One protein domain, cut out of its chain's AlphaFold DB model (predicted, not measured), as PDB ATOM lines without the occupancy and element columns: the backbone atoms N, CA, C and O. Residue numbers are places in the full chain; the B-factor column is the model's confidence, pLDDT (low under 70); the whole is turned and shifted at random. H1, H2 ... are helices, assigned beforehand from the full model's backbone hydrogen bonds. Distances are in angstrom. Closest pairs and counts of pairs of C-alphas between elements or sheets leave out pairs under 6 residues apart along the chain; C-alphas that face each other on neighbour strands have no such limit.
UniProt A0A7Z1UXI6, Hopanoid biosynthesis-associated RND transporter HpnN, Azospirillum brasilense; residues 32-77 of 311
ATOM      1  N   VAL A  32      14.111  10.788 -35.356       93.50
ATOM      2  CA  VAL A  32      13.042  11.570 -35.993       93.50
ATOM      3  C   VAL A  32      11.720  10.803 -35.961       93.50
ATOM      4  O   VAL A  32      10.705  11.371 -35.568       93.50
ATOM      5  N   LEU A  33      11.721   9.510 -36.306       94.75
ATOM      6  CA  LEU A  33      10.512   8.683 -36.264       94.75
ATOM      7  C   LEU A  33       9.960   8.556 -34.840       94.75
ATOM      8  O   LEU A  33       8.760   8.722 -34.634       94.75
ATOM      9  N   LEU A  34      10.825   8.308 -33.855       94.88
ATOM     10  CA  LEU A  34      10.437   8.239 -32.448       94.88
ATOM     11  C   LEU A  34       9.876   9.579 -31.959       94.88
ATOM     12  O   LEU A  34       8.839   9.596 -31.306       94.88
ATOM     13  N   ALA A  35      10.527  10.694 -32.294       94.31
ATOM     14  CA  ALA A  35      10.065  12.030 -31.938       94.31
ATOM     15  C   ALA A  35       8.701  12.332 -32.565       94.31
ATOM     16  O   ALA A  35       7.816  12.844 -31.884       94.31
ATOM     17  N   LEU A  36       8.495  11.967 -33.830       96.19
ATOM     18  CA  LEU A  36       7.220  12.140 -34.521       96.19
ATOM     19  C   LEU A  36       6.122  11.270 -33.898       96.19
ATOM     20  O   LEU A  36       5.014  11.756 -33.680       96.19
ATOM     21  N   LEU A  37       6.434  10.024 -33.530       96.44
ATOM     22  CA  LEU A  37       5.499   9.122 -32.853       96.44
ATOM     23  C   LEU A  37       5.133   9.640 -31.457       96.44
ATOM     24  O   LEU A  37       3.953   9.687 -31.120       96.44
ATOM     25  N   LEU A  38       6.114  10.095 -30.674       96.62
ATOM     26  CA  LEU A  38       5.885  10.715 -29.365       96.62
ATOM     27  C   LEU A  38       5.085  12.014 -29.480       96.62
ATOM     28  O   LEU A  38       4.190  12.242 -28.676       96.62
ATOM     29  N   THR A  39       5.356  12.832 -30.497       95.94
ATOM     30  CA  THR A  39       4.613  14.074 -30.757       95.94
ATOM     31  C   THR A  39       3.169  13.770 -31.144       95.94
ATOM     32  O   THR A  39       2.248  14.380 -30.608       95.94
ATOM     33  N   GLY A  40       2.946  12.781 -32.015       96.19
ATOM     34  CA  GLY A  40       1.608  12.313 -32.374       96.19
ATOM     35  C   GLY A  40       0.852  11.729 -31.178       96.19
ATOM     36  O   GLY A  40      -0.314  12.058 -30.971       96.19
ATOM     37  N   ALA A  41       1.517  10.922 -30.350       95.50
ATOM     38  CA  ALA A  41       0.938  10.369 -29.128       95.50
ATOM     39  C   ALA A  41       0.603  11.463 -28.103       95.50
ATOM     40  O   ALA A  41      -0.484  11.439 -27.530       95.50
ATOM     41  N   ALA A  42       1.487  12.445 -27.911       94.44
ATOM     42  CA  ALA A  42       1.248  13.594 -27.040       94.44
ATOM     43  C   ALA A  42       0.094  14.465 -27.556       94.44
ATOM     44  O   ALA A  42      -0.764  14.865 -26.774       94.44
ATOM     45  N   GLY A  43       0.018  14.699 -28.871       93.56
ATOM     46  CA  GLY A  43      -1.095  15.404 -29.505       93.56
ATOM     47  C   GLY A  43      -2.424  14.667 -29.333       93.56
ATOM     48  O   GLY A  43      -3.419  15.275 -28.944       93.56
ATOM     49  N   LEU A  44      -2.438  13.346 -29.535       94.44
ATOM     50  CA  LEU A  44      -3.624  12.517 -29.315       94.44
ATOM     51  C   LEU A  44      -4.047  12.519 -27.843       94.44
ATOM     52  O   LEU A  44      -5.228  12.682 -27.546       94.44
ATOM     53  N   TYR A  45      -3.094  12.361 -26.924       93.81
ATOM     54  CA  TYR A  45      -3.359  12.408 -25.492       93.81
ATOM     55  C   TYR A  45      -3.939  13.764 -25.089       93.81
ATOM     56  O   TYR A  45      -4.992  13.792 -24.456       93.81
ATOM     57  N   SER A  46      -3.308  14.859 -25.527       90.94
ATOM     58  CA  SER A  46      -3.770  16.226 -25.290       90.94
ATOM     59  C   SER A  46      -5.181  16.421 -25.845       90.94
ATOM     60  O   SER A  46      -6.084  16.709 -25.080       90.94
ATOM     61  N   SER A  47      -5.449  16.104 -27.116       87.56
ATOM     62  CA  SER A  47      -6.798  16.253 -27.700       87.56
ATOM     63  C   SER A  47      -7.908  15.471 -26.980       87.56
ATOM     64  O   SER A  47      -9.070  15.854 -27.068       87.56
ATOM     65  N   ARG A  48      -7.572  14.381 -26.275       86.94
ATOM     66  CA  ARG A  48      -8.537  13.557 -25.527       86.94
ATOM     67  C   ARG A  48      -8.663  13.921 -24.048       86.94
ATOM     68  O   ARG A  48      -9.692  13.614 -23.460       86.94
ATOM     69  N   HIS A  49      -7.633  14.519 -23.454       85.38
ATOM     70  CA  HIS A  49      -7.571  14.838 -22.020       85.38
ATOM     71  C   HIS A  49      -7.458  16.339 -21.749       85.38
ATOM     72  O   HIS A  49      -7.255  16.738 -20.605       85.38
ATOM     73  N   PHE A  50      -7.556  17.175 -22.783       79.38
ATOM     74  CA  PHE A  50      -7.606  18.618 -22.633       79.38
ATOM     75  C   PHE A  50      -8.939  18.991 -21.984       79.38
ATOM     76  O   PHE A  50      -9.956  19.151 -22.655       79.38
ATOM     77  N   ALA A  51      -8.922  19.063 -20.658       70.38
ATOM     78  CA  ALA A  51      -9.993  19.595 -19.841       70.38
ATOM     79  C   ALA A  51      -9.571  20.991 -19.382       70.38
ATOM     80  O   ALA A  51      -8.518  21.157 -18.764       70.38
ATOM     81  N   MET A  52     -10.382  21.989 -19.712       69.69
ATOM     82  CA  MET A  52     -10.208  23.353 -19.235       69.69
ATOM     83  C   MET A  52     -11.288  23.597 -18.187       69.69
ATOM     84  O   MET A  52     -12.467  23.458 -18.490       69.69
ATOM     85  N   THR A  53     -10.888  23.900 -16.953       68.88
ATOM     86  CA  THR A  53     -11.824  24.342 -15.914       68.88
ATOM     87  C   THR A  53     -11.857  25.864 -15.915       68.88
ATOM     88  O   THR A  53     -10.812  26.517 -15.954       68.88
ATOM     89  N   THR A  54     -13.059  26.426 -15.911       69.00
ATOM     90  CA  THR A  54     -13.282  27.862 -15.713       69.00
ATOM     91  C   THR A  54     -13.665  28.194 -14.274       69.00
ATOM     92  O   THR A  54     -14.009  29.335 -13.964       69.00
ATOM     93  N   ASP A  55     -13.572  27.215 -13.369       71.56
ATOM     94  CA  ASP A  55     -13.799  27.435 -11.949       71.56
ATOM     95  C   ASP A  55     -12.584  28.125 -11.313       71.56
ATOM     96  O   ASP A  55     -11.537  27.527 -11.047       71.56
ATOM     97  N   THR A  56     -12.725  29.421 -11.037       71.62
ATOM     98  CA  THR A  56     -11.691  30.218 -10.363       71.62
ATOM     99  C   THR A  56     -11.436  29.752  -8.932       71.62
ATOM    100  O   THR A  56     -10.358  30.001  -8.386       71.62
ATOM    101  N   ALA A  57     -12.382  29.038  -8.321       72.62
ATOM    102  CA  ALA A  57     -12.251  28.519  -6.973       72.62
ATOM    103  C   ALA A  57     -11.242  27.356  -6.885       72.62
ATOM    104  O   ALA A  57     -10.718  27.090  -5.799       72.62
ATOM    105  N   GLU A  58     -10.927  26.694  -8.005       80.06
ATOM    106  CA  GLU A  58      -9.877  25.668  -8.087       80.06
ATOM    107  C   GLU A  58      -8.456  26.254  -8.035       80.06
ATOM    108  O   GLU A  58      -7.505  25.545  -7.703       80.06
ATOM    109  N   LEU A  59      -8.289  27.559  -8.287       83.94
ATOM    110  CA  LEU A  59      -6.983  28.229  -8.208       83.94
ATOM    111  C   LEU A  59      -6.455  28.335  -6.770       83.94
ATOM    112  O   LEU A  59      -5.270  28.603  -6.561       83.94
ATOM    113  N   ILE A  60      -7.324  28.147  -5.771       86.81
ATOM    114  CA  ILE A  60      -6.981  28.265  -4.358       86.81
ATOM    115  C   ILE A  60      -7.154  26.919  -3.658       86.81
ATOM    116  O   ILE A  60      -8.206  26.288  -3.747       86.81
ATOM    117  N   SER A  61      -6.126  26.507  -2.906       89.94
ATOM    118  CA  SER A  61      -6.112  25.221  -2.200       89.94
ATOM    119  C   SER A  61      -7.379  25.015  -1.348       89.94
ATOM    120  O   SER A  61      -7.722  25.885  -0.536       89.94
ATOM    121  N   PRO A  62      -8.044  23.850  -1.470       89.94
ATOM    122  CA  PRO A  62      -9.243  23.526  -0.700       89.94
ATOM    123  C   PRO A  62      -8.958  23.315   0.794       89.94
ATOM    124  O   PRO A  62      -9.879  23.363   1.609       89.94
ATOM    125  N   ASP A  63      -7.691  23.125   1.172       92.81
ATOM    126  CA  ASP A  63      -7.287  22.828   2.549       92.81
ATOM    127  C   ASP A  63      -7.307  24.065   3.457       92.81
ATOM    128  O   ASP A  63      -7.216  23.946   4.681       92.81
ATOM    129  N   LEU A  64      -7.445  25.265   2.884       95.12
ATOM    130  CA  LEU A  64      -7.507  26.498   3.661       95.12
ATOM    131  C   LEU A  64      -8.772  26.532   4.541       95.12
ATOM    132  O   LEU A  64      -9.865  26.212   4.067       95.12
ATOM    133  N   PRO A  65      -8.691  27.012   5.800       96.19
ATOM    134  CA  PRO A  65      -9.827  26.977   6.724       96.19
ATOM    135  C   PRO A  65     -11.096  27.672   6.213       96.19
ATOM    136  O   PRO A  65     -12.205  27.233   6.511       96.19
ATOM    137  N   TYR A  66     -10.960  28.765   5.454       93.94
ATOM    138  CA  TYR A  66     -12.122  29.450   4.884       93.94
ATOM    139  C   TYR A  66     -12.738  28.662   3.715       93.94
ATOM    140  O   TYR A  66     -13.962  28.634   3.609       93.94
ATOM    141  N   ARG A  67     -11.925  27.962   2.906       93.50
ATOM    142  CA  ARG A  67     -12.399  27.104   1.808       93.50
ATOM    143  C   ARG A  67     -13.172  25.910   2.339       93.50
ATOM    144  O   ARG A  67     -14.250  25.622   1.840       93.50
ATOM    145  N   GLN A  68     -12.712  25.284   3.421       94.56
ATOM    146  CA  GLN A  68     -13.471  24.206   4.065       94.56
ATOM    147  C   GLN A  68     -14.856  24.672   4.546       94.56
ATOM    148  O   GLN A  68     -15.842  23.952   4.393       94.56
ATOM    149  N   ARG A  69     -14.956  25.894   5.094       95.56
ATOM    150  CA  ARG A  69     -16.244  26.483   5.509       95.56
ATOM    151  C   ARG A  69     -17.142  26.798   4.318       95.56
ATOM    152  O   ARG A  69     -18.341  26.557   4.395       95.56
ATOM    153  N   GLU A  70     -16.570  27.317   3.239       92.12
ATOM    154  CA  GLU A  70     -17.285  27.580   1.992       92.12
ATOM    155  C   GLU A  70     -17.823  26.284   1.372       92.12
ATOM    156  O   GLU A  70     -19.007  26.208   1.070       92.12
ATOM    157  N   ILE A  71     -17.001  25.232   1.286       92.06
ATOM    158  CA  ILE A  71     -17.406  23.902   0.808       92.06
ATOM    159  C   ILE A  71     -18.548  23.345   1.668       92.06
ATOM    160  O   ILE A  71     -19.539  22.853   1.131       92.06
ATOM    161  N   ALA A  72     -18.451  23.458   2.998       95.19
ATOM    162  CA  ALA A  72     -19.510  23.020   3.904       95.19
ATOM    163  C   ALA A  72     -20.815  23.818   3.714       95.19
ATOM    164  O   ALA A  72     -21.897  23.230   3.692       95.19
ATOM    165  N   LEU A  73     -20.728  25.143   3.538       94.94
ATOM    166  CA  LEU A  73     -21.884  26.000   3.261       94.94
ATOM    167  C   LEU A  73     -22.532  25.641   1.919       94.94
ATOM    168  O   LEU A  73     -23.750  25.494   1.835       94.94
ATOM    169  N   ASN A  74     -21.715  25.448   0.889       92.75
ATOM    170  CA  ASN A  74     -22.137  25.060  -0.448       92.75
ATOM    171  C   ASN A  74     -22.844  23.698  -0.426       92.75
ATOM    172  O   ASN A  74     -23.941  23.570  -0.973       92.75
ATOM    173  N   ALA A  75     -22.286  22.710   0.275       94.06
ATOM    174  CA  ALA A  75     -22.907  21.398   0.448       94.06
ATOM    175  C   ALA A  75     -24.252  21.465   1.194       94.06
ATOM    176  O   ALA A  75     -25.171  20.718   0.864       94.06
ATOM    177  N   ALA A  76     -24.390  22.369   2.171       97.00
ATOM    178  CA  ALA A  76     -25.634  22.565   2.917       97.00
ATOM    179  C   ALA A  76     -26.709  23.338   2.124       97.00
ATOM    180  O   ALA A  76     -27.903  23.121   2.336       97.00
ATOM    181  N   PHE A  77     -26.303  24.227   1.212       94.88
ATOM    182  CA  PHE A  77     -27.203  25.070   0.414       94.88
ATOM    183  C   PHE A  77     -26.873  25.016  -1.089       94.88
ATOM    184  O   PHE A  77     -26.583  26.054  -1.696       94.88
TER     185      PHE A  77
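This is residues 32 to 77 of the 311 residues of the protein "Hopanoid biosynthesis-associated RND transporter HpnN" of Azospirillum brasilense (UniProt A0A7Z1UXI6). Two helices, H1 and H3, stand at the two ends of a long, thin printed part, joined by a strung-out stretch, residues 50 to 64, that holds the single short turn of H2. No helix packs on another, and there is no core; H1, which sticks out at one end, makes much of the length. The printed part has 46 residues with three named helices, in the order H1, H2, H3, and no named strand; the class is all helix. The whole is extended, with a radius of gyration of the C-alphas of 18.9 A, and a rod in outline, 54 by 19 by 13 A.

H1 is residues 32 to 49, 25.1 A from first to last C-alpha, and begins at C-alpha 32, (13.042, 11.570, -35.993). H2 is residues 56 to 59, from C-alpha 56 at (-11.691, 30.218, -10.363). H3 is residues 65 to 76, 16.8 A long, and ends at C-alpha 76, (-25.634, 22.565, 2.917).

H1 touches no helix, and it is apart from both H2 and H3. H2 and H3 are also apart, with no C-alpha of the one within 8 A of the other. Residues 32 to 56, of which 32 to 49 belong to H1, stand free, and so do residues 72 to 77, of which 72 to 76 belong to H3. In H1 and H3 every O i to N i+4 pair is within hydrogen-bond range; H2 is too short for such a pair, and its one O i to N i+3 pair is within range.

The two C-alphas farthest apart are those of Val 32 and Ala 76, at 56.0 A. The printed part has no cut. The link from H1 to H2 has 6 residues and is short, the link from H2 to H3 has 5 and is tight, and no link is long. The mean pLDDT of the printed part is 89.1, and residues 52 to 54 are under 70.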